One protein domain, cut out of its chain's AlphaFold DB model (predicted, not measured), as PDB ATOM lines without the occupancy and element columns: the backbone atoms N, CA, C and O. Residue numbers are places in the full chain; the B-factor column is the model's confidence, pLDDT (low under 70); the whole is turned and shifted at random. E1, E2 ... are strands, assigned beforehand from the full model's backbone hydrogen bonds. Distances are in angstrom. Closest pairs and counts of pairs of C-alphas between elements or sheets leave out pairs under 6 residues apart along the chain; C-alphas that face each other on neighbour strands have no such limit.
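What this domain is: This is residues 840 to 1027 of the 1222 residues of an uncharacterized protein of Verrucomicrobium sp. GAS474 (UniProt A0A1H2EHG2). Two twisted antiparallel five-strand sheets make a face-to-face sandwich, with hairpin E1 and E2 at one end. Little is regular: named strands E1 to E12, in chain order, hold 75 of 188 printed residues. All strand and compact, it has a radius of gyration of the C-alphas of 15.4 A and spans 45 by 39 by 27 A.

How they stand to each other: In the hairpin of E1, residues 845 to 849, and E2, 871 to 875, N 846 and O 874 are 2.8 A apart. One sheet runs E6, 923 to 929, E5, 911 to 917, E8, 945 to 952, E3, 879 to 885, E12, 1019 to 1021. The other runs E10, 980 to 987, E7, 936 to 943, E4, 892 to 898, E9, 963 to 968, E11, 1002 to 1005. The closest C-alphas of E6 and E10, 925 and 982, are 5.2 A apart.

Where its parts are: E8, 23.1 A long, begins at C-alpha 945, (17.159, 9.487, 14.624).

The domain as a whole: The printed part has no cut. Link E1 to E2 is long. Twelve printed residues have pLDDT under 70, among them residues 902 to 906.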
ATOM      1  N   SER A 840       8.558 -10.073   5.280       83.31
ATOM      2  CA  SER A 840       9.154  -8.839   4.776       83.31
ATOM      3  C   SER A 840       8.887  -7.630   5.678       83.31
ATOM      4  O   SER A 840       9.761  -6.764   5.801       83.31
ATOM      5  N   LYS A 841       7.716  -7.597   6.332       89.81
ATOM      6  CA  LYS A 841       7.208  -6.440   7.091       89.81
ATOM      7  C   LYS A 841       7.349  -6.560   8.606       89.81
ATOM      8  O   LYS A 841       7.350  -5.539   9.287       89.81
ATOM      9  N   THR A 842       7.450  -7.775   9.138       92.88
ATOM     10  CA  THR A 842       7.593  -7.988  10.582       92.88
ATOM     11  C   THR A 842       8.995  -7.591  11.040       92.88
ATOM     12  O   THR A 842       9.986  -8.121  10.539       92.88
ATOM     13  N   LEU A 843       9.065  -6.677  12.010       93.62
ATOM     14  CA  LEU A 843      10.270  -6.268  12.726       93.62
ATOM     15  C   LEU A 843      10.048  -6.585  14.203       93.62
ATOM     16  O   LEU A 843       9.559  -5.747  14.957       93.62
ATOM     17  N   LEU A 844      10.354  -7.819  14.594       93.00
ATOM     18  CA  LEU A 844      10.136  -8.291  15.957       93.00
ATOM     19  C   LEU A 844      11.369  -9.036  16.457       93.00
ATOM     20  O   LEU A 844      11.836  -9.993  15.827       93.00
ATOM     21  N   LYS A 845      11.895  -8.563  17.587       93.50
ATOM     22  CA  LYS A 845      13.091  -9.094  18.239       93.50
ATOM     23  C   LYS A 845      12.724 -10.250  19.170       93.50
ATOM     24  O   LYS A 845      11.768 -10.166  19.929       93.50
ATOM     25  N   LYS A 846      13.553 -11.290  19.166       92.50
ATOM     26  CA  LYS A 846      13.640 -12.334  20.196       92.50
ATOM     27  C   LYS A 846      15.079 -12.449  20.700       92.50
ATOM     28  O   LYS A 846      15.996 -11.944  20.053       92.50
ATOM     29  N   ASP A 847      15.289 -13.112  21.830       91.94
ATOM     30  CA  ASP A 847      16.629 -13.479  22.299       91.94
ATOM     31  C   ASP A 847      16.983 -14.901  21.849       91.94
ATOM     32  O   ASP A 847      16.136 -15.792  21.822       91.94
ATOM     33  N   GLN A 848      18.238 -15.098  21.455       88.69
ATOM     34  CA  GLN A 848      18.800 -16.384  21.061       88.69
ATOM     35  C   GLN A 848      20.020 -16.673  21.926       88.69
ATOM     36  O   GLN A 848      21.008 -15.954  21.843       88.69
ATOM     37  N   GLU A 849      19.977 -17.761  22.685       87.69
ATOM     38  CA  GLU A 849      21.129 -18.310  23.402       87.69
ATOM     39  C   GLU A 849      21.594 -19.595  22.707       87.69
ATOM     40  O   GLU A 849      20.769 -20.414  22.282       87.69
ATOM     41  N   TRP A 850      22.904 -19.754  22.507       79.88
ATOM     42  CA  TRP A 850      23.470 -20.952  21.889       79.88
ATOM     43  C   TRP A 850      23.966 -21.936  22.947       79.88
ATOM     44  O   TRP A 850      24.994 -21.714  23.582       79.88
ATOM     45  N   ASN A 851      23.275 -23.071  23.068       63.19
ATOM     46  CA  ASN A 851      23.704 -24.180  23.918       63.19
ATOM     47  C   ASN A 851      24.896 -24.897  23.265       63.19
ATOM     48  O   ASN A 851      24.810 -25.268  22.096       63.19
ATOM     49  N   ALA A 852      25.985 -25.088  24.018       63.41
ATOM     50  CA  ALA A 852      27.234 -25.705  23.554       63.41
ATOM     51  C   ALA A 852      27.795 -25.104  22.244       63.41
ATOM     52  O   ALA A 852      27.882 -25.777  21.215       63.41
ATOM     53  N   PRO A 853      28.178 -23.818  22.258       70.50
ATOM     54  CA  PRO A 853      28.612 -23.125  21.058       70.50
ATOM     55  C   PRO A 853      29.918 -23.709  20.521       70.50
ATOM     56  O   PRO A 853      30.949 -23.692  21.198       70.50
ATOM     57  N   THR A 854      29.907 -24.147  19.263       67.38
ATOM     58  CA  THR A 854      31.102 -24.719  18.618       67.38
ATOM     59  C   THR A 854      32.182 -23.661  18.347       67.38
ATOM     60  O   THR A 854      33.342 -23.989  18.104       67.38
ATOM     61  N   ARG A 855      31.827 -22.371  18.477       74.50
ATOM     62  CA  ARG A 855      32.711 -21.206  18.305       74.50
ATOM     63  C   ARG A 855      32.818 -20.310  19.537       74.50
ATOM     64  O   ARG A 855      32.924 -19.090  19.417       74.50
ATOM     65  N   LEU A 856      32.879 -20.894  20.734       79.94
ATOM     66  CA  LEU A 856      33.155 -20.142  21.968       79.94
ATOM     67  C   LEU A 856      34.383 -19.196  21.879       79.94
ATOM     68  O   LEU A 856      34.346 -18.114  22.471       79.94
ATOM     69  N   PRO A 857      35.468 -19.502  21.132       83.50
ATOM     70  CA  PRO A 857      36.562 -18.551  20.940       83.50
ATOM     71  C   PRO A 857      36.147 -17.209  20.311       83.50
ATOM     72  O   PRO A 857      36.734 -16.197  20.687       83.50
ATOM     73  N   ALA A 858      35.124 -17.182  19.450       86.31
ATOM     74  CA  ALA A 858      34.600 -15.980  18.793       86.31
ATOM     75  C   ALA A 858      33.420 -15.325  19.545       86.31
ATOM     76  O   ALA A 858      32.901 -14.303  19.115       86.31
ATOM     77  N   ALA A 859      32.963 -15.868  20.672       89.56
ATOM     78  CA  ALA A 859      31.938 -15.227  21.499       89.56
ATOM     79  C   ALA A 859      32.480 -13.946  22.179       89.56
ATOM     80  O   ALA A 859      33.641 -13.924  22.590       89.56
ATOM     81  N   LEU A 860      31.665 -12.886  22.312       92.88
ATOM     82  CA  LEU A 860      32.099 -11.613  22.923       92.88
ATOM     83  C   LEU A 860      32.466 -11.803  24.390       92.88
ATOM     84  O   LEU A 860      31.704 -12.414  25.130       92.88
ATOM     85  N   PHE A 861      33.562 -11.196  24.843       93.00
ATOM     86  CA  PHE A 861      33.843 -11.098  26.278       93.00
ATOM     87  C   PHE A 861      32.769 -10.281  27.009       93.00
ATOM     88  O   PHE A 861      32.370  -9.219  26.533       93.00
ATOM     89  N   LEU A 862      32.335 -10.742  28.182       92.75
ATOM     90  CA  LEU A 862      31.519  -9.942  29.093       92.75
ATOM     91  C   LEU A 862      32.344  -8.761  29.648       92.75
ATOM     92  O   LEU A 862      33.573  -8.862  29.755       92.75
ATOM     93  N   PRO A 863      31.714  -7.625  30.002       89.88
ATOM     94  CA  PRO A 863      32.439  -6.461  30.502       89.88
ATOM     95  C   PRO A 863      33.216  -6.775  31.772       89.88
ATOM     96  O   PRO A 863      32.688  -7.390  32.701       89.88
ATOM     97  N   ASP A 864      34.468  -6.316  31.813       86.25
ATOM     98  CA  ASP A 864      35.343  -6.438  32.982       86.25
ATOM     99  C   ASP A 864      35.573  -7.908  33.420       86.25
ATOM    100  O   ASP A 864      35.927  -8.178  34.567       86.25
ATOM    101  N   SER A 865      35.361  -8.870  32.508       84.94
ATOM    102  CA  SER A 865      35.415 -10.314  32.759       84.94
ATOM    103  C   SER A 865      36.180 -11.065  31.661       84.94
ATOM    104  O   SER A 865      36.372 -10.574  30.549       84.94
ATOM    105  N   LYS A 866      36.621 -12.286  31.987       85.00
ATOM    106  CA  LYS A 866      37.156 -13.263  31.020       85.00
ATOM    107  C   LYS A 866      36.081 -14.213  30.481       85.00
ATOM    108  O   LYS A 866      36.363 -14.987  29.569       85.00
ATOM    109  N   GLU A 867      34.882 -14.170  31.051       88.31
ATOM    110  CA  GLU A 867      33.719 -14.914  30.570       88.31
ATOM    111  C   GLU A 867      33.218 -14.334  29.246       88.31
ATOM    112  O   GLU A 867      33.504 -13.181  28.916       88.31
ATOM    113  N   LYS A 868      32.479 -15.133  28.474       90.06
ATOM    114  CA  LYS A 868      31.982 -14.752  27.150       90.06
ATOM    115  C   LYS A 868      30.476 -14.946  27.046       90.06
ATOM    116  O   LYS A 868      29.964 -15.956  27.518       90.06
ATOM    117  N   SER A 869      29.797 -14.012  26.389       90.00
ATOM    118  CA  SER A 869      28.381 -14.139  26.062       90.00
ATOM    119  C   SER A 869      28.179 -14.958  24.793       90.00
ATOM    120  O   SER A 869      28.782 -14.686  23.753       90.00
ATOM    121  N   VAL A 870      27.269 -15.923  24.878       88.50
ATOM    122  CA  VAL A 870      26.854 -16.814  23.787       88.50
ATOM    123  C   VAL A 870      25.409 -16.516  23.380       88.50
ATOM    124  O   VAL A 870      24.673 -17.399  22.938       88.50
ATOM    125  N   THR A 871      25.008 -15.255  23.541       91.94
ATOM    126  CA  THR A 871      23.650 -14.776  23.285       91.94
ATOM    127  C   THR A 871      23.648 -13.728  22.167       91.94
ATOM    128  O   THR A 871      24.623 -13.006  21.934       91.94
ATOM    129  N   ALA A 872      22.536 -13.638  21.444       93.25
ATOM    130  CA  ALA A 872      22.284 -12.644  20.412       93.25
ATOM    131  C   ALA A 872      20.825 -12.187  20.429       93.25
ATOM    132  O   ALA A 872      19.919 -12.953  20.754       93.25
ATOM    133  N   TRP A 873      20.585 -10.943  20.021       95.75
ATOM    134  CA  TRP A 873      19.261 -10.547  19.560       95.75
ATOM    135  C   TRP A 873      19.037 -11.176  18.196       95.75
ATOM    136  O   TRP A 873      19.949 -11.207  17.368       95.75
ATOM    137  N   SER A 874      17.830 -11.678  17.966       93.12
ATOM    138  CA  SER A 874      17.463 -12.378  16.748       93.12
ATOM    139  C   SER A 874      16.079 -11.975  16.244       93.12
ATOM    140  O   SER A 874      15.294 -11.385  16.982       93.12
ATOM    141  N   SER A 875      15.766 -12.269  14.982       91.88
ATOM    142  CA  SER A 875      14.451 -11.990  14.395       91.88
ATOM    143  C   SER A 875      13.456 -13.134  14.619       91.88
ATOM    144  O   SER A 875      13.813 -14.311  14.544       91.88
ATOM    145  N   VAL A 876      12.183 -12.792  14.850       87.50
ATOM    146  CA  VAL A 876      11.066 -13.759  14.792       87.50
ATOM    147  C   VAL A 876      10.759 -14.158  13.343       87.50
ATOM    148  O   VAL A 876      10.463 -15.318  13.077       87.50
ATOM    149  N   ALA A 877      10.885 -13.211  12.408       86.44
ATOM    150  CA  ALA A 877      10.741 -13.414  10.968       86.44
ATOM    151  C   ALA A 877      12.096 -13.201  10.255       86.44
ATOM    152  O   ALA A 877      13.126 -13.666  10.741       86.44
ATOM    153  N   GLU A 878      12.150 -12.483   9.127       90.12
ATOM    154  CA  GLU A 878      13.432 -12.190   8.457       90.12
ATOM    155  C   GLU A 878      14.234 -11.078   9.123       90.12
ATOM    156  O   GLU A 878      15.449 -11.029   8.934       90.12
ATOM    157  N   ALA A 879      13.578 -10.175   9.855       93.06
ATOM    158  CA  ALA A 879      14.223  -8.998  10.413       93.06
ATOM    159  C   ALA A 879      13.688  -8.607  11.795       93.06
ATOM    160  O   ALA A 879      12.577  -8.953  12.195       93.06
ATOM    161  N   PHE A 880      14.511  -7.857  12.515       96.62
ATOM    162  CA  PHE A 880      14.105  -7.023  13.641       96.62
ATOM    163  C   PHE A 880      14.752  -5.649  13.470       96.62
ATOM    164  O   PHE A 880      15.644  -5.477  12.630       96.62
ATOM    165  N   ALA A 881      14.283  -4.665  14.230       96.25
ATOM    166  CA  ALA A 881      14.830  -3.324  14.164       96.25
ATOM    167  C   ALA A 881      15.338  -2.827  15.515       96.25
ATOM    168  O   ALA A 881      14.907  -3.294  16.568       96.25
ATOM    169  N   VAL A 882      16.267  -1.877  15.450       97.38
ATOM    170  CA  VAL A 882      16.764  -1.106  16.588       97.38
ATOM    171  C   VAL A 882      16.648   0.369  16.222       97.38
ATOM    172  O   VAL A 882      17.286   0.824  15.274       97.38
ATOM    173  N   ASP A 883      15.836   1.109  16.964       97.19
ATOM    174  CA  ASP A 883      15.729   2.557  16.838       97.19
ATOM    175  C   ASP A 883      16.780   3.218  17.725       97.19
ATOM    176  O   ASP A 883      16.897   2.908  18.912       97.19
ATOM    177  N   LEU A 884      17.554   4.124  17.134       96.56
ATOM    178  CA  LEU A 884      18.619   4.861  17.794       96.56
ATOM    179  C   LEU A 884      18.407   6.359  17.603       96.56
ATOM    180  O   LEU A 884      18.311   6.842  16.476       96.56
ATOM    181  N   ALA A 885      18.394   7.104  18.704       95.69
ATOM    182  CA  ALA A 885      18.487   8.556  18.674       95.69
ATOM    183  C   ALA A 885      19.833   8.988  19.256       95.69
ATOM    184  O   ALA A 885      20.112   8.728  20.424       95.69
ATOM    185  N   VAL A 886      20.649   9.643  18.432       94.25
ATOM    186  CA  VAL A 886      21.904  10.304  18.821       94.25
ATOM    187  C   VAL A 886      21.824  11.793  18.449       94.25
ATOM    188  O   VAL A 886      20.913  12.175  17.708       94.25
ATOM    189  N   PRO A 887      22.729  12.668  18.931       93.12
ATOM    190  CA  PRO A 887      22.660  14.093  18.623       93.12
ATOM    191  C   PRO A 887      22.619  14.369  17.115       93.12
ATOM    192  O   PRO A 887      23.347  13.756  16.331       93.12
ATOM    193  N   GLU A 888      21.763  15.304  16.709       89.00
ATOM    194  CA  GLU A 888      21.694  15.767  15.324       89.00
ATOM    195  C   GLU A 888      22.940  16.589  14.964       89.00
ATOM    196  O   GLU A 888      23.574  17.219  15.815       89.00
ATOM    197  N   GLY A 889      23.311  16.582  13.683       80.25
ATOM    198  CA  GLY A 889      24.377  17.441  13.160       80.25
ATOM    199  C   GLY A 889      25.806  17.070  13.579       80.25
ATOM    200  O   GLY A 889      26.735  17.742  13.147       80.25
ATOM    201  N   THR A 890      26.022  16.006  14.361       86.25
ATOM    202  CA  THR A 890      27.359  15.461  14.666       86.25
ATOM    203  C   THR A 890      27.347  13.939  14.558       86.25
ATOM    204  O   THR A 890      26.541  13.283  15.213       86.25
ATOM    205  N   PHE A 891      28.263  13.366  13.775       93.31
ATOM    206  CA  PHE A 891      28.391  11.912  13.681       93.31
ATOM    207  C   PHE A 891      28.875  11.281  14.998       93.31
ATOM    208  O   PHE A 891      29.766  11.796  15.677       93.31
ATOM    209  N   ARG A 892      28.316  10.114  15.321       94.00
ATOM    210  CA  ARG A 892      28.788   9.168  16.340       94.00
ATOM    211  C   ARG A 892      29.103   7.838  15.679       94.00
ATOM    212  O   ARG A 892      28.430   7.464  14.719       94.00
ATOM    213  N   ARG A 893      30.093   7.113  16.193       95.38
ATOM    214  CA  ARG A 893      30.385   5.764  15.710       95.38
ATOM    215  C   ARG A 893      29.520   4.753  16.434       95.38
ATOM    216  O   ARG A 893      29.461   4.730  17.660       95.38
ATOM    217  N   LEU A 894      28.888   3.905  15.637       97.38
ATOM    218  CA  LEU A 894      28.174   2.724  16.072       97.38
ATOM    219  C   LEU A 894      28.844   1.507  15.442       97.38
ATOM    220  O   LEU A 894      28.886   1.389  14.218       97.38
ATOM    221  N   THR A 895      29.311   0.578  16.265       98.00
ATOM    222  CA  THR A 895      29.838  -0.704  15.789       98.00
ATOM    223  C   THR A 895      28.927  -1.842  16.231       98.00
ATOM    224  O   THR A 895      28.605  -1.965  17.409       98.00
ATOM    225  N   LEU A 896      28.506  -2.673  15.282       98.19
ATOM    226  CA  LEU A 896      27.683  -3.862  15.500       98.19
ATOM    227  C   LEU A 896      28.562  -5.110  15.480       98.19
ATOM    228  O   LEU A 896      29.470  -5.185  14.657       98.19
ATOM    229  N   TYR A 897      28.270  -6.094  16.328       97.50
ATOM    230  CA  TYR A 897      28.999  -7.361  16.356       97.50
ATOM    231  C   TYR A 897      28.134  -8.564  15.978       97.50
ATOM    232  O   TYR A 897      27.030  -8.740  16.501       97.50
ATOM    233  N   PHE A 898      28.680  -9.422  15.119       94.69
ATOM    234  CA  PHE A 898      28.047 -10.622  14.587       94.69
ATOM    235  C   PHE A 898      28.919 -11.843  14.861       94.69
ATOM    236  O   PHE A 898      30.105 -11.851  14.536       94.69
ATOM    237  N   VAL A 899      28.312 -12.897  15.399       89.81
ATOM    238  CA  VAL A 899      28.935 -14.215  15.521       89.81
ATOM    239  C   VAL A 899      27.929 -15.291  15.131       89.81
ATOM    240  O   VAL A 899      26.739 -15.188  15.446       89.81
ATOM    241  N   ASP A 900      28.404 -16.304  14.408       81.31
ATOM    242  CA  ASP A 900      27.685 -17.563  14.212       81.31
ATOM    243  C   ASP A 900      28.295 -18.626  15.128       81.31
ATOM    244  O   ASP A 900      29.508 -18.674  15.295       81.31
ATOM    245  N   SER A 901      27.462 -19.453  15.744       75.31
ATOM    246  CA  SER A 901      27.875 -20.470  16.717       75.31
ATOM    247  C   SER A 901      28.092 -21.852  16.080       75.31
ATOM    248  O   SER A 901      28.543 -22.778  16.754       75.31
ATOM    249  N   ASP A 902      27.773 -22.014  14.792       68.06
ATOM    250  CA  ASP A 902      27.854 -23.302  14.100       68.06
ATOM    251  C   ASP A 902      29.258 -23.688  13.597       68.06
ATOM    252  O   ASP A 902      30.202 -22.897  13.589       68.06
ATOM    253  N   GLU A 903      29.402 -24.951  13.185       61.94
ATOM    254  CA  GLU A 903      30.692 -25.550  12.824       61.94
ATOM    255  C   GLU A 903      31.293 -24.956  11.526       61.94
ATOM    256  O   GLU A 903      32.488 -25.120  11.264       61.94
ATOM    257  N   TYR A 904      30.531 -24.192  10.727       62.69
ATOM    258  CA  TYR A 904      30.968 -23.697   9.415       62.69
ATOM    259  C   TYR A 904      31.909 -22.493   9.539       62.69
ATOM    260  O   TYR A 904      31.574 -21.494  10.169       62.69
ATOM    261  N   MET A 905      33.087 -22.558   8.897       61.81
ATOM    262  CA  MET A 905      34.183 -21.578   9.058       61.81
ATOM    263  C   MET A 905      33.778 -20.105   8.976       61.81
ATOM    264  O   MET A 905      34.232 -19.323   9.812       61.81
ATOM    265  N   ASN A 906      32.918 -19.753   8.025       65.19
ATOM    266  CA  ASN A 906      32.506 -18.370   7.786       65.19
ATOM    267  C   ASN A 906      31.130 -18.055   8.402       65.19
ATOM    268  O   ASN A 906      30.661 -16.926   8.324       65.19
ATOM    269  N   GLY A 907      30.504 -19.020   9.082       70.62
ATOM    270  CA  GLY A 907      29.091 -18.972   9.452       70.62
ATOM    271  C   GLY A 907      28.177 -19.232   8.251       70.62
ATOM    272  O   GLY A 907      28.600 -19.184   7.095       70.62
ATOM    273  N   ARG A 908      26.903 -19.542   8.514       78.00
ATOM    274  CA  ARG A 908      25.894 -19.762   7.455       78.00
ATOM    275  C   ARG A 908      24.990 -18.552   7.230       78.00
ATOM    276  O   ARG A 908      24.249 -18.509   6.245       78.00
ATOM    277  N   ARG A 909      25.001 -17.586   8.151       83.88
ATOM    278  CA  ARG A 909      24.134 -16.405   8.089       83.88
ATOM    279  C   ARG A 909      24.665 -15.378   7.102       83.88
ATOM    280  O   ARG A 909      25.813 -14.960   7.166       83.88
ATOM    281  N   ARG A 910      23.763 -14.910   6.240       89.00
ATOM    282  CA  ARG A 910      23.964 -13.720   5.415       89.00
ATOM    283  C   ARG A 910      23.068 -12.608   5.941       89.00
ATOM    284  O   ARG A 910      21.881 -12.562   5.604       89.00
ATOM    285  N   THR A 911      23.638 -11.734   6.765       92.31
ATOM    286  CA  THR A 911      22.904 -10.657   7.441       92.31
ATOM    287  C   THR A 911      23.121  -9.336   6.718       92.31
ATOM    288  O   THR A 911      24.251  -8.929   6.483       92.31
ATOM    289  N   VAL A 912      22.042  -8.652   6.366       95.44
ATOM    290  CA  VAL A 912      22.052  -7.288   5.839       95.44
ATOM    291  C   VAL A 912      21.679  -6.342   6.970       95.44
ATOM    292  O   VAL A 912      20.689  -6.566   7.666       95.44
ATOM    293  N   VAL A 913      22.467  -5.289   7.143       97.38
ATOM    294  CA  VAL A 913      22.155  -4.185   8.051       97.38
ATOM    295  C   VAL A 913      21.826  -2.977   7.197       97.38
ATOM    296  O   VAL A 913      22.700  -2.461   6.502       97.38
ATOM    297  N   GLU A 914      20.580  -2.524   7.257       97.19
ATOM    298  CA  GLU A 914      20.133  -1.287   6.624       97.19
ATOM    299  C   GLU A 914      19.965  -0.212   7.699       97.19
ATOM    300  O   GLU A 914      19.244  -0.415   8.673       97.19
ATOM    301  N   VAL A 915      20.608   0.940   7.524       97.81
ATOM    302  CA  VAL A 915      20.388   2.117   8.372       97.81
ATOM    303  C   VAL A 915      19.439   3.042   7.637       97.81
ATOM    304  O   VAL A 915      19.735   3.490   6.529       97.81
ATOM    305  N   GLN A 916      18.288   3.311   8.234       97.12
ATOM    306  CA  GLN A 916      17.219   4.113   7.656       97.12
ATOM    307  C   GLN A 916      16.970   5.354   8.511       97.12
ATOM    308  O   GLN A 916      17.193   5.350   9.719       97.12
ATOM    309  N   ASP A 917      16.482   6.420   7.893       94.94
ATOM    310  CA  ASP A 917      15.893   7.547   8.605       94.94
ATOM    311  C   ASP A 917      14.608   7.075   9.303       94.94
ATOM    312  O   ASP A 917      13.703   6.548   8.650       94.94
ATOM    313  N   ALA A 918      14.528   7.225  10.630       90.50
ATOM    314  CA  ALA A 918      13.448   6.626  11.416       90.50
ATOM    315  C   ALA A 918      12.065   7.245  11.137       90.50
ATOM    316  O   ALA A 918      11.051   6.592  11.379       90.50
ATOM    317  N   ALA A 919      12.005   8.484  10.635       89.50
ATOM    318  CA  ALA A 919      10.750   9.178  10.352       89.50
ATOM    319  C   ALA A 919      10.221   8.872   8.943       89.50
ATOM    320  O   ALA A 919       9.012   8.776   8.742       89.50
ATOM    321  N   THR A 920      11.118   8.732   7.965       91.31
ATOM    322  CA  THR A 920      10.755   8.606   6.542       91.31
ATOM    323  C   THR A 920      10.940   7.200   5.972       91.31
ATOM    324  O   THR A 920      10.443   6.920   4.883       91.31
ATOM    325  N   GLY A 921      11.676   6.319   6.657       89.25
ATOM    326  CA  GLY A 921      12.064   5.000   6.145       89.25
ATOM    327  C   GLY A 921      13.094   5.055   5.009       89.25
ATOM    328  O   GLY A 921      13.421   4.030   4.411       89.25
ATOM    329  N   ARG A 922      13.624   6.244   4.682       93.75
ATOM    330  CA  ARG A 922      14.632   6.412   3.632       93.75
ATOM    331  C   ARG A 922      15.924   5.712   4.046       93.75
ATOM    332  O   ARG A 922      16.500   6.048   5.076       93.75
ATOM    333  N   LYS A 923      16.420   4.793   3.216       96.69
ATOM    334  CA  LYS A 923      17.714   4.133   3.430       96.69
ATOM    335  C   LYS A 923      18.868   5.137   3.317       96.69
ATOM    336  O   LYS A 923      18.973   5.840   2.315       96.69
ATOM    337  N   LEU A 924      19.709   5.185   4.344       96.56
ATOM    338  CA  LEU A 924      20.867   6.073   4.480       96.56
ATOM    339  C   LEU A 924      22.176   5.315   4.220       96.56
ATOM    340  O   LEU A 924      23.014   5.777   3.453       96.56
ATOM    341  N   ALA A 925      22.313   4.111   4.785       96.88
ATOM    342  CA  ALA A 925      23.461   3.228   4.581       96.88
ATOM    343  C   ALA A 925      23.043   1.751   4.575       96.88
ATOM    344  O   ALA A 925      21.978   1.392   5.077       96.88
ATOM    345  N   GLU A 926      23.889   0.884   4.022       96.88
ATOM    346  CA  GLU A 926      23.688  -0.565   4.026       96.88
ATOM    347  C   GLU A 926      25.033  -1.294   4.041       96.88
ATOM    348  O   GLU A 926      26.004  -0.823   3.449       96.88
ATOM    349  N   THR A 927      25.077  -2.463   4.677       96.94
ATOM    350  CA  THR A 927      26.158  -3.434   4.480       96.94
ATOM    351  C   THR A 927      25.638  -4.868   4.561       96.94
ATOM    352  O   THR A 927      24.566  -5.122   5.115       96.94
ATOM    353  N   THR A 928      26.402  -5.817   4.016       94.62
ATOM    354  CA  THR A 928      26.129  -7.258   4.124       94.62
ATOM    355  C   THR A 928      27.272  -7.950   4.857       94.62
ATOM    356  O   THR A 928      28.434  -7.776   4.507       94.62
ATOM    357  N   ILE A 929      26.922  -8.781   5.832       92.00
ATOM    358  CA  ILE A 929      27.824  -9.617   6.620       92.00
ATOM    359  C   ILE A 929      27.717 -11.054   6.109       92.00
ATOM    360  O   ILE A 929      26.640 -11.655   6.166       92.00
ATOM    361  N   THR A 930      28.824 -11.581   5.584       83.38
ATOM    362  CA  THR A 930      28.945 -12.945   5.036       83.38
ATOM    363  C   THR A 930      29.878 -13.849   5.830       83.38
ATOM    364  O   THR A 930      29.825 -15.057   5.637       83.38
ATOM    365  N   ASP A 931      30.712 -13.283   6.708       82.62
ATOM    366  CA  ASP A 931      31.801 -14.003   7.378       82.62
ATOM    367  C   ASP A 931      31.730 -13.868   8.905       82.62
ATOM    368  O   ASP A 931      32.713 -13.523   9.548       82.62
ATOM    369  N   SER A 932      30.567 -14.140   9.503       83.88
ATOM    370  CA  SER A 932      30.361 -14.032  10.958       83.88
ATOM    371  C   SER A 932      31.027 -15.146  11.779       83.88
ATOM    372  O   SER A 932      31.084 -15.059  13.002       83.88
ATOM    373  N   GLY A 933      31.526 -16.204  11.138       78.94
ATOM    374  CA  GLY A 933      32.207 -17.326  11.796       78.94
ATOM    375  C   GLY A 933      33.441 -16.954  12.645       78.94
ATOM    376  O   GLY A 933      33.565 -17.485  13.747       78.94
ATOM    377  N   PRO A 934      34.370 -16.088  12.200       80.00
ATOM    378  CA  PRO A 934      35.477 -15.584  13.028       80.00
ATOM    379  C   PRO A 934      35.074 -14.562  14.109       80.00
ATOM    380  O   PRO A 934      35.908 -14.216  14.946       80.00
ATOM    381  N   GLY A 935      33.823 -14.087  14.109       88.44
ATOM    382  CA  GLY A 935      33.430 -12.872  14.817       88.44
ATOM    383  C   GLY A 935      33.676 -11.638  13.953       88.44
ATOM    384  O   GLY A 935      34.762 -11.453  13.405       88.44
ATOM    385  N   THR A 936      32.656 -10.803  13.775       93.56
ATOM    386  CA  THR A 936      32.697  -9.691  12.818       93.56
ATOM    387  C   THR A 936      32.130  -8.417  13.405       93.56
ATOM    388  O   THR A 936      30.976  -8.385  13.826       93.56
ATOM    389  N   TYR A 937      32.915  -7.348  13.340       96.19
ATOM    390  CA  TYR A 937      32.480  -5.992  13.636       96.19
ATOM    391  C   TYR A 937      32.109  -5.263  12.344       96.19
ATOM    392  O   TYR A 937      32.854  -5.311  11.366       96.19
ATOM    393  N   ALA A 938      30.979  -4.561  12.341       97.25
ATOM    394  CA  ALA A 938      30.559  -3.677  11.259       97.25
ATOM    395  C   ALA A 938      30.334  -2.269  11.809       97.25
ATOM    396  O   ALA A 938      29.458  -2.064  12.653       97.25
ATOM    397  N   THR A 939      31.125  -1.304  11.345       97.19
ATOM    398  CA  THR A 939      31.104   0.068  11.862       97.19
ATOM    399  C   THR A 939      30.354   1.002  10.921       97.19
ATOM    400  O   THR A 939      30.591   1.027   9.713       97.19
ATOM    401  N   PHE A 940      29.487   1.817  11.507       96.94
ATOM    402  CA  PHE A 940      28.780   2.919  10.875       96.94
ATOM    403  C   PHE A 940      29.086   4.215  11.619       96.94
ATOM    404  O   PHE A 940      29.344   4.209  12.824       96.94
ATOM    405  N   ARG A 941      28.983   5.337  10.914       94.88
ATOM    406  CA  ARG A 941      28.801   6.645  11.540       94.88
ATOM    407  C   ARG A 941      27.346   7.063  11.386       94.88
ATOM    408  O   ARG A 941      26.803   6.946  10.291       94.88
ATOM    409  N   ILE A 942      26.713   7.496  12.471       96.19
ATOM    410  CA  ILE A 942      25.284   7.836  12.531       96.19
ATOM    411  C   ILE A 942      25.074   9.209  13.179       96.19
ATOM    412  O   ILE A 942      25.836   9.600  14.062       96.19
ATOM    413  N   ALA A 943      24.053   9.942  12.746       95.38
ATOM    414  CA  ALA A 943      23.606  11.203  13.336       95.38
ATOM    415  C   ALA A 943      22.070  11.256  13.347       95.38
ATOM    416  O   ALA A 943      21.433  10.709  12.444       95.38
ATOM    417  N   GLY A 944      21.480  11.924  14.341       95.25
ATOM    418  CA  GLY A 944      20.026  12.066  14.464       95.25
ATOM    419  C   GLY A 944      19.288  10.768  14.817       95.25
ATOM    420  O   GLY A 944      19.795   9.934  15.572       95.25
ATOM    421  N   LYS A 945      18.057  10.614  14.308       96.56
ATOM    422  CA  LYS A 945      17.159   9.487  14.624       96.56
ATOM    423  C   LYS A 945      17.167   8.447  13.507       96.56
ATOM    424  O   LYS A 945      16.499   8.619  12.488       96.56
ATOM    425  N   VAL A 946      17.879   7.348  13.716       97.56
ATOM    426  CA  VAL A 946      18.016   6.267  12.734       97.56
ATOM    427  C   VAL A 946      17.325   4.988  13.196       97.56
ATOM    428  O   VAL A 946      17.237   4.706  14.388       97.56
ATOM    429  N   ARG A 947      16.870   4.184  12.237       97.50
ATOM    430  CA  ARG A 947      16.390   2.818  12.435       97.50
ATOM    431  C   ARG A 947      17.358   1.852  11.772       97.50
ATOM    432  O   ARG A 947      17.562   1.911  10.562       97.50
ATOM    433  N   LEU A 948      17.930   0.947  12.549       97.75
ATOM    434  CA  LEU A 948      18.696  -0.183  12.041       97.75
ATOM    435  C   LEU A 948      17.727  -1.323  11.751       97.75
ATOM    436  O   LEU A 948      17.132  -1.852  12.682       97.75
ATOM    437  N   VAL A 949      17.574  -1.723  10.494       96.75
ATOM    438  CA  VAL A 949      16.855  -2.942  10.115       96.75
ATOM    439  C   VAL A 949      17.886  -4.037   9.877       96.75
ATOM    440  O   VAL A 949      18.673  -3.972   8.933       96.75
ATOM    441  N   ILE A 950      17.892  -5.040  10.751       96.81
ATOM    442  CA  ILE A 950      18.835  -6.159  10.707       96.81
ATOM    443  C   ILE A 950      18.085  -7.358  10.136       96.81
ATOM    444  O   ILE A 950      17.165  -7.874  10.769       96.81
ATOM    445  N   ARG A 951      18.450  -7.774   8.921       94.00
ATOM    446  CA  ARG A 951      17.702  -8.741   8.109       94.00
ATOM    447  C   ARG A 951      18.564  -9.922   7.689       94.00
ATOM    448  O   ARG A 951      19.681  -9.741   7.224       94.00
ATOM    449  N   SER A 952      18.023 -11.129   7.747       90.19
ATOM    450  CA  SER A 952      18.627 -12.302   7.120       90.19
ATOM    451  C   SER A 952      18.162 -12.436   5.672       90.19
ATOM    452  O   SER A 952      16.977 -12.298   5.372       90.19
ATOM    453  N   ARG A 953      19.091 -12.737   4.761       85.31
ATOM    454  CA  ARG A 953      18.788 -13.092   3.360       85.31
ATOM    455  C   ARG A 953      18.640 -14.600   3.149       85.31
ATOM    456  O   ARG A 953      18.525 -15.046   2.013       85.31
ATOM    457  N   MET A 954      18.654 -15.374   4.231       77.31
ATOM    458  CA  MET A 954      18.510 -16.824   4.216       77.31
ATOM    459  C   MET A 954      17.128 -17.171   4.755       77.31
ATOM    460  O   MET A 954      16.814 -16.863   5.903       77.31
ATOM    461  N   SER A 955      16.291 -17.822   3.944       61.16
ATOM    462  CA  SER A 955      14.889 -18.058   4.305       61.16
ATOM    463  C   SER A 955      14.694 -19.014   5.496       61.16
ATOM    464  O   SER A 955      13.597 -19.069   6.050       61.16
ATOM    465  N   TRP A 956      15.743 -19.704   5.946       68.69
ATOM    466  CA  TRP A 956      15.726 -20.655   7.068       68.69
ATOM    467  C   TRP A 956      16.641 -20.266   8.244       68.69
ATOM    468  O   TRP A 956      16.828 -21.065   9.157       68.69
ATOM    469  N   LEU A 957      17.249 -19.073   8.236       81.44
ATOM    470  CA  LEU A 957      18.051 -18.582   9.364       81.44
ATOM    471  C   LEU A 957      17.574 -17.192   9.780       81.44
ATOM    472  O   LEU A 957      17.499 -16.312   8.919       81.44
ATOM    473  N   PRO A 958      17.303 -16.949  11.072       87.50
ATOM    474  CA  PRO A 958      16.962 -15.616  11.537       87.50
ATOM    475  C   PRO A 958      18.204 -14.715  11.541       87.50
ATOM    476  O   PRO A 958      19.344 -15.190  11.635       87.50
ATOM    477  N   ALA A 959      17.980 -13.405  11.460       91.56
ATOM    478  CA  ALA A 959      19.042 -12.420  11.615       91.56
ATOM    479  C   ALA A 959      19.566 -12.453  13.056       91.56
ATOM    480  O   ALA A 959      18.808 -12.799  13.966       91.56
ATOM    481  N   THR A 960      20.833 -12.106  13.280       92.88
ATOM    482  CA  THR A 960      21.419 -12.039  14.627       92.88
ATOM    483  C   THR A 960      22.321 -10.821  14.794       92.88
ATOM    484  O   THR A 960      22.951 -10.396  13.833       92.88
ATOM    485  N   VAL A 961      22.395 -10.270  16.009       96.06
ATOM    486  CA  VAL A 961      23.446  -9.332  16.451       96.06
ATOM    487  C   VAL A 961      23.755  -9.602  17.925       96.06
ATOM    488  O   VAL A 961      22.840  -9.787  18.728       96.06
ATOM    489  N   SER A 962      25.032  -9.652  18.291       95.56
ATOM    490  CA  SER A 962      25.477 -10.009  19.650       95.56
ATOM    491  C   SER A 962      25.973  -8.817  20.464       95.56
ATOM    492  O   SER A 962      26.052  -8.904  21.689       95.56
ATOM    493  N   GLY A 963      26.256  -7.681  19.823       96.81
ATOM    494  CA  GLY A 963      26.597  -6.460  20.543       96.81
ATOM    495  C   GLY A 963      26.499  -5.186  19.712       96.81
ATOM    496  O   GLY A 963      26.575  -5.227  18.483       96.81
ATOM    497  N   LEU A 964      26.309  -4.064  20.405       97.94
ATOM    498  CA  LEU A 964      26.329  -2.702  19.878       97.94
ATOM    499  C   LEU A 964      27.329  -1.885  20.705       97.94
ATOM    500  O   LEU A 964      27.307  -1.950  21.932       97.94
ATOM    501  N   PHE A 965      28.172  -1.095  20.052       98.06
ATOM    502  CA  PHE A 965      29.240  -0.327  20.689       98.06
ATOM    503  C   PHE A 965      29.201   1.129  20.225       98.06
ATOM    504  O   PHE A 965      29.091   1.386  19.025       98.06
ATOM    505  N   PHE A 966      29.285   2.061  21.175       97.44
ATOM    506  CA  PHE A 966      29.190   3.502  20.951       97.44
ATOM    507  C   PHE A 966      30.531   4.183  21.213       97.44
ATOM    508  O   PHE A 966      31.133   4.032  22.280       97.44
ATOM    509  N   ASP A 967      30.973   4.965  20.235       95.38
ATOM    510  CA  ASP A 967      32.257   5.654  20.234       95.38
ATOM    511  C   ASP A 967      32.099   7.072  19.648       95.38
ATOM    512  O   ASP A 967      31.176   7.346  18.867       95.38
ATOM    513  N   PRO A 968      33.004   8.011  19.966       90.69
ATOM    514  CA  PRO A 968      33.044   9.291  19.267       90.69
ATOM    515  C   PRO A 968      33.420   9.085  17.791       90.69
ATOM    516  O   PRO A 968      34.146   8.152  17.442       90.69
ATOM    517  N   GLU A 969      33.007  10.004  16.920       85.75
ATOM    518  CA  GLU A 969      33.578  10.063  15.574       85.75
ATOM    519  C   GLU A 969      34.932  10.788  15.600       85.75
ATOM    520  O   GLU A 969      35.064  11.861  16.187       85.75
ATOM    521  N   THR A 970      35.943  10.202  14.954       73.31
ATOM    522  CA  THR A 970      37.316  10.734  14.892       73.31
ATOM    523  C   THR A 970      37.749  11.139  13.479       73.31
ATOM    524  O   THR A 970      38.807  11.739  13.320       73.31
ATOM    525  N   GLY A 971      36.947  10.835  12.452       64.25
ATOM    526  CA  GLY A 971      37.311  10.944  11.034       64.25
ATOM    527  C   GLY A 971      37.020  12.274  10.328       64.25
ATOM    528  O   GLY A 971      37.359  12.404   9.156       64.25
ATOM    529  N   GLY A 972      36.423  13.268  10.992       69.69
ATOM    530  CA  GLY A 972      36.036  14.536  10.354       69.69
ATOM    531  C   GLY A 972      34.888  14.410   9.328       69.69
ATOM    532  O   GLY A 972      34.565  13.334   8.824       69.69
ATOM    533  N   GLY A 973      34.231  15.537   9.032       71.38
ATOM    534  CA  GLY A 973      33.054  15.613   8.151       71.38
ATOM    535  C   GLY A 973      31.726  15.661   8.915       71.38
ATOM    536  O   GLY A 973      31.531  14.931   9.882       71.38
ATOM    537  N   MET A 974      30.826  16.548   8.484       82.56
ATOM    538  CA  MET A 974      29.513  16.768   9.104       82.56
ATOM    539  C   MET A 974      28.421  15.971   8.371       82.56
ATOM    540  O   MET A 974      28.543  15.774   7.158       82.56
ATOM    541  N   PRO A 975      27.352  15.547   9.070       87.06
ATOM    542  CA  PRO A 975      26.153  14.991   8.447       87.06
ATOM    543  C   PRO A 975      25.594  15.923   7.367       87.06
ATOM    544  O   PRO A 975      25.561  17.141   7.550       87.06
ATOM    545  N   LYS A 976      25.127  15.362   6.250       89.81
ATOM    546  CA  LYS A 976      24.507  16.136   5.158       89.81
ATOM    547  C   LYS A 976      23.079  16.561   5.495       89.81
ATOM    548  O   LYS A 976      22.571  17.532   4.939       89.81
ATOM    549  N   THR A 977      22.436  15.831   6.398       89.19
ATOM    550  CA  THR A 977      21.094  16.089   6.926       89.19
ATOM    551  C   THR A 977      21.084  15.900   8.448       89.19
ATOM    552  O   THR A 977      21.992  15.257   8.974       89.19
ATOM    553  N   PRO A 978      20.084  16.435   9.181       89.94
ATOM    554  CA  PRO A 978      19.999  16.264  10.639       89.94
ATOM    555  C   PRO A 978      20.045  14.798  11.088       89.94
ATOM    556  O   PRO A 978      20.679  14.482  12.093       89.94
ATOM    557  N   THR A 979      19.433  13.913  10.291       94.50
ATOM    558  CA  THR A 979      19.581  12.457  10.377       94.50
ATOM    559  C   THR A 979      20.384  11.963   9.177       94.50
ATOM    560  O   THR A 979      19.998  12.227   8.037       94.50
ATOM    561  N   ASP A 980      21.498  11.277   9.411       94.81
ATOM    562  CA  ASP A 980      22.390  10.772   8.360       94.81
ATOM    563  C   ASP A 980      23.129   9.519   8.847       94.81
ATOM    564  O   ASP A 980      23.305   9.321  10.053       94.81
ATOM    565  N   ALA A 981      23.573   8.672   7.922       95.50
ATOM    566  CA  ALA A 981      24.382   7.508   8.254       95.50
ATOM    567  C   ALA A 981      25.291   7.099   7.099       95.50
ATOM    568  O   ALA A 981      24.888   7.125   5.941       95.50
ATOM    569  N   GLU A 982      26.496   6.638   7.425       95.25
ATOM    570  CA  GLU A 982      27.432   6.100   6.442       95.25
ATOM    571  C   GLU A 982      28.129   4.845   6.973       95.25
ATOM    572  O   GLU A 982      28.452   4.742   8.160       95.25
ATOM    573  N   PHE A 983      28.362   3.880   6.085       96.12
ATOM    574  CA  PHE A 983      29.099   2.662   6.405       96.12
ATOM    575  C   PHE A 983      30.611   2.919   6.352       96.12
ATOM    576  O   PHE A 983      31.107   3.477   5.376       96.12
ATOM    577  N   VAL A 984      31.336   2.513   7.397       94.56
ATOM    578  CA  VAL A 984      32.781   2.758   7.542       94.56
ATOM    579  C   VAL A 984      33.596   1.535   7.122       94.56
ATOM    580  O   VAL A 984      34.558   1.677   6.372       94.56
ATOM    581  N   GLY A 985      33.235   0.334   7.585       92.50
ATOM    582  CA  GLY A 985      33.982  -0.881   7.252       92.50
ATOM    583  C   GLY A 985      33.645  -2.105   8.105       92.50
ATOM    584  O   GLY A 985      32.842  -2.032   9.039       92.50
ATOM    585  N   ILE A 986      34.275  -3.230   7.750       92.81
ATOM    586  CA  ILE A 986      34.201  -4.520   8.452       92.81
ATOM    587  C   ILE A 986      35.557  -4.828   9.102       92.81
ATOM    588  O   ILE A 986      36.588  -4.687   8.446       92.81
ATOM    589  N   ASP A 987      35.554  -5.306  10.346       90.81
ATOM    590  CA  ASP A 987      36.723  -5.892  11.015       90.81
ATOM    591  C   ASP A 987      36.427  -7.331  11.468       90.81
ATOM    592  O   ASP A 987      35.559  -7.573  12.306       90.81
ATOM    593  N   ILE A 988      37.173  -8.287  10.910       83.25
ATOM    594  CA  ILE A 988      37.135  -9.720  11.264       83.25
ATOM    595  C   ILE A 988      38.372 -10.154  12.071       83.25
ATOM    596  O   ILE A 988      38.493 -11.306  12.472       83.25
ATOM    597  N   THR A 989      39.328  -9.247  12.277       81.25
ATOM    598  CA  THR A 989      40.634  -9.530  12.890       81.25
ATOM    599  C   THR A 989      40.624  -9.356  14.403       81.25
ATOM    600  O   THR A 989      41.386 -10.021  15.102       81.25
ATOM    601  N   SER A 990      39.743  -8.497  14.928       85.75
ATOM    602  CA  SER A 990      39.574  -8.321  16.377       85.75
ATOM    603  C   SER A 990      38.914  -9.526  17.062       85.75
ATOM    604  O   SER A 990      39.046  -9.675  18.278       85.75
ATOM    605  N   GLY A 991      38.258 -10.415  16.307       87.00
ATOM    606  CA  GLY A 991      37.622 -11.625  16.835       87.00
ATOM    607  C   GLY A 991      36.667 -11.314  17.991       87.00
ATOM    608  O   GLY A 991      35.811 -10.451  17.877       87.00
ATOM    609  N   ALA A 992      36.842 -11.978  19.135       88.94
ATOM    610  CA  ALA A 992      36.027 -11.757  20.337       88.94
ATOM    611  C   ALA A 992      36.335 -10.457  21.119       88.94
ATOM    612  O   ALA A 992      35.630 -10.129  22.081       88.94
ATOM    613  N   SER A 993      37.429  -9.761  20.795       89.56
ATOM    614  CA  SER A 993      37.984  -8.684  21.619       89.56
ATOM    615  C   SER A 993      37.436  -7.311  21.233       89.56
ATOM    616  O   SER A 993      37.791  -6.760  20.195       89.56
ATOM    617  N   TRP A 994      36.653  -6.710  22.133       93.25
ATOM    618  CA  TRP A 994      36.114  -5.353  21.965       93.25
ATOM    619  C   TRP A 994      36.714  -4.321  22.932       93.25
ATOM    620  O   TRP A 994      36.850  -3.149  22.580       93.25
ATOM    621  N   GLN A 995      37.102  -4.742  24.139       90.50
ATOM    622  CA  GLN A 995      37.572  -3.848  25.201       90.50
ATOM    623  C   GLN A 995      38.822  -3.067  24.766       90.50
ATOM    624  O   GLN A 995      39.792  -3.642  24.272       90.50
ATOM    625  N   GLY A 996      38.789  -1.745  24.940       87.94
ATOM    626  CA  GLY A 996      39.867  -0.839  24.526       87.94
ATOM    627  C   GLY A 996      39.913  -0.523  23.024       87.94
ATOM    628  O   GLY A 996      40.764   0.267  22.616       87.94
ATOM    629  N   ARG A 997      39.017  -1.099  22.206       90.75
ATOM    630  CA  ARG A 997      38.900  -0.822  20.760       90.75
ATOM    631  C   ARG A 997      37.535  -0.273  20.347       90.75
ATOM    632  O   ARG A 997      37.492   0.638  19.528       90.75
ATOM    633  N   TYR A 998      36.460  -0.813  20.915       94.69
ATOM    634  CA  TYR A 998      35.077  -0.430  20.634       94.69
ATOM    635  C   TYR A 998      34.327  -0.164  21.943       94.69
ATOM    636  O   TYR A 998      34.615  -0.790  22.963       94.69
ATOM    637  N   GLY A 999      33.343   0.729  21.910       94.94
ATOM    638  CA  GLY A 999      32.406   0.951  23.012       94.94
ATOM    639  C   GLY A 999      32.967   1.782  24.158       94.94
ATOM    640  O   GLY A 999      32.614   1.548  25.313       94.94
ATOM    641  N   ARG A1000      33.857   2.733  23.853       94.44
ATOM    642  CA  ARG A1000      34.465   3.635  24.838       94.44
ATOM    643  C   ARG A1000      33.421   4.478  25.566       94.44
ATOM    644  O   ARG A1000      33.555   4.687  26.768       94.44
ATOM    645  N   ASP A1001      32.430   4.990  24.838       94.94
ATOM    646  CA  ASP A1001      31.378   5.834  25.415       94.94
ATOM    647  C   ASP A1001      30.232   4.979  25.988       94.94
ATOM    648  O   ASP A1001      29.546   5.409  26.911       94.94
ATOM    649  N   GLY A1002      30.035   3.765  25.468       96.25
ATOM    650  CA  GLY A1002      29.070   2.802  25.991       96.25
ATOM    651  C   GLY A1002      28.852   1.598  25.076       96.25
ATOM    652  O   GLY A1002      29.381   1.531  23.964       96.25
ATOM    653  N   PHE A1003      28.066   0.624  25.533       96.75
ATOM    654  CA  PHE A1003      27.805  -0.624  24.818       96.75
ATOM    655  C   PHE A1003      26.504  -1.318  25.259       96.75
ATOM    656  O   PHE A1003      25.986  -1.105  26.354       96.75
ATOM    657  N   GLN A1004      26.031  -2.223  24.406       96.06
ATOM    658  CA  GLN A1004      25.066  -3.275  24.704       96.06
ATOM    659  C   GLN A1004      25.700  -4.603  24.309       96.06
ATOM    660  O   GLN A1004      25.981  -4.823  23.133       96.06
ATOM    661  N   ILE A1005      25.895  -5.497  25.273       95.94
ATOM    662  CA  ILE A1005      26.289  -6.885  25.018       95.94
ATOM    663  C   ILE A1005      25.082  -7.746  25.343       95.94
ATOM    664  O   ILE A1005      24.565  -7.716  26.459       95.94
ATOM    665  N   VAL A1006      24.584  -8.481  24.351       94.19
ATOM    666  CA  VAL A1006      23.402  -9.316  24.557       94.19
ATOM    667  C   VAL A1006      23.764 -10.445  25.519       94.19
ATOM    668  O   VAL A1006      24.805 -11.066  25.347       94.19
ATOM    669  N   GLY A1007      22.930 -10.703  26.528       89.00
ATOM    670  CA  GLY A1007      23.200 -11.714  27.558       89.00
ATOM    671  C   GLY A1007      24.094 -11.249  28.715       89.00
ATOM    672  O   GLY A1007      24.397 -12.059  29.582       89.00
ATOM    673  N   ASP A1008      24.506  -9.974  28.772       93.19
ATOM    674  CA  ASP A1008      25.180  -9.435  29.962       93.19
ATOM    675  C   ASP A1008      24.192  -9.331  31.143       93.19
ATOM    676  O   ASP A1008      23.222  -8.568  31.051       93.19
ATOM    677  N   PRO A1009      24.425 -10.032  32.272       87.31
ATOM    678  CA  PRO A1009      23.547  -9.957  33.439       87.31
ATOM    679  C   PRO A1009      23.511  -8.564  34.085       87.31
ATOM    680  O   PRO A1009      22.579  -8.266  34.830       87.31
ATOM    681  N   LYS A1010      24.503  -7.701  33.820       90.81
ATOM    682  CA  LYS A1010      24.539  -6.313  34.318       90.81
ATOM    683  C   LYS A1010      23.757  -5.335  33.433       90.81
ATOM    684  O   LYS A1010      23.585  -4.185  33.834       90.81
ATOM    685  N   GLY A1011      23.265  -5.781  32.275       88.56
ATOM    686  CA  GLY A1011      22.508  -4.963  31.328       88.56
ATOM    687  C   GLY A1011      23.355  -3.953  30.528       88.56
ATOM    688  O   GLY A1011      24.572  -3.871  30.706       88.56
ATOM    689  N   PRO A1012      22.725  -3.184  29.616       93.81
ATOM    690  CA  PRO A1012      23.411  -2.182  28.797       93.81
ATOM    691  C   PRO A1012      24.072  -1.074  29.613       93.81
ATOM    692  O   PRO A1012      23.554  -0.641  30.641       93.81
ATOM    693  N   ARG A1013      25.143  -0.501  29.057       95.31
ATOM    694  CA  ARG A1013      25.721   0.778  29.487       95.31
ATOM    695  C   ARG A1013      25.673   1.753  28.313       95.31
ATOM    696  O   ARG A1013      26.655   1.895  27.591       95.31
ATOM    697  N   TYR A1014      24.522   2.374  28.069       95.69
ATOM    698  CA  TYR A1014      24.381   3.364  26.995       95.69
ATOM    699  C   TYR A1014      24.976   4.719  27.408       95.69
ATOM    700  O   TYR A1014      24.836   5.096  28.571       95.69
ATOM    701  N   PRO A1015      25.620   5.465  26.490       95.12
ATOM    702  CA  PRO A1015      26.026   6.835  26.780       95.12
ATOM    703  C   PRO A1015      24.799   7.748  26.898       95.12
ATOM    704  O   PRO A1015      23.820   7.553  26.182       95.12
ATOM    705  N   ASP A1016      24.891   8.812  27.700       93.44
ATOM    706  CA  ASP A1016      23.781   9.757  27.945       93.44
ATOM    707  C   ASP A1016      23.205  10.396  26.670       93.44
ATOM    708  O   ASP A1016      22.070  10.866  26.647       93.44
ATOM    709  N   TYR A1017      23.993  10.432  25.592       92.25
ATOM    710  CA  TYR A1017      23.579  10.994  24.311       92.25
ATOM    711  C   TYR A1017      22.826  10.010  23.407       92.25
ATOM    712  O   TYR A1017      22.371  10.428  22.343       92.25
ATOM    713  N   ALA A1018      22.743   8.723  23.756       94.50
ATOM    714  CA  ALA A1018      22.121   7.698  22.926       94.50
ATOM    715  C   ALA A1018      20.870   7.125  23.598       94.50
ATOM    716  O   ALA A1018      20.922   6.603  24.709       94.50
ATOM    717  N   VAL A1019      19.751   7.149  22.876       95.56
ATOM    718  CA  VAL A1019      18.529   6.429  23.258       95.56
ATOM    719  C   VAL A1019      18.365   5.238  22.325       95.56
ATOM    720  O   VAL A1019      18.374   5.411  21.107       95.56
ATOM    721  N   VAL A1020      18.209   4.043  22.899       95.62
ATOM    722  CA  VAL A1020      18.053   2.780  22.166       95.62
ATOM    723  C   VAL A1020      16.678   2.189  22.448       95.62
ATOM    724  O   VAL A1020      16.313   2.007  23.608       95.62
ATOM    725  N   ALA A1021      15.931   1.856  21.399       95.50
ATOM    726  CA  ALA A1021      14.638   1.190  21.491       95.50
ATOM    727  C   ALA A1021      14.540   0.022  20.499       95.50
ATOM    728  O   ALA A1021      15.163   0.025  19.441       95.50
ATOM    729  N   LEU A1022      13.739  -0.984  20.843       93.94
ATOM    730  CA  LEU A1022      13.456  -2.146  20.002       93.94
ATOM    731  C   LEU A1022      11.984  -2.073  19.575       93.94
ATOM    732  O   LEU A1022      11.124  -2.471  20.360       93.94
ATOM    733  N   PRO A1023      11.656  -1.508  18.398       92.31
ATOM    734  CA  PRO A1023      10.269  -1.427  17.952       92.31
ATOM    735  C   PRO A1023       9.686  -2.822  17.679       92.31
ATOM    736  O   PRO A1023      10.366  -3.695  17.138       92.31
ATOM    737  N   GLU A1024       8.401  -2.993  17.991       93.38
ATOM    738  CA  GLU A1024       7.627  -4.203  17.698       93.38
ATOM    739  C   GLU A1024       6.653  -3.926  16.545       93.38
ATOM    740  O   GLU A1024       5.529  -3.467  16.743       93.38
ATOM    741  N   VAL A1025       7.094  -4.173  15.309       92.38
ATOM    742  CA  VAL A1025       6.228  -4.076  14.123       92.38
ATOM    743  C   VAL A1025       5.795  -5.479  13.731       92.38
ATOM    744  O   VAL A1025       6.611  -6.284  13.287       92.38
ATOM    745  N   VAL A1026       4.506  -5.778  13.868       91.69
ATOM    746  CA  VAL A1026       3.944  -7.094  13.546       91.69
ATOM    747  C   VAL A1026       3.000  -6.979  12.358       91.69
ATOM    748  O   VAL A1026       2.012  -6.254  12.406       91.69
ATOM    749  N   ALA A1027       3.287  -7.734  11.301       93.94
ATOM    750  CA  ALA A1027       2.390  -7.931  10.171       93.94
ATOM    751  C   ALA A1027       2.179  -9.433   9.979       93.94
ATOM    752  O   ALA A1027       3.113 -10.215  10.147       93.94
TER     753      ALA A1027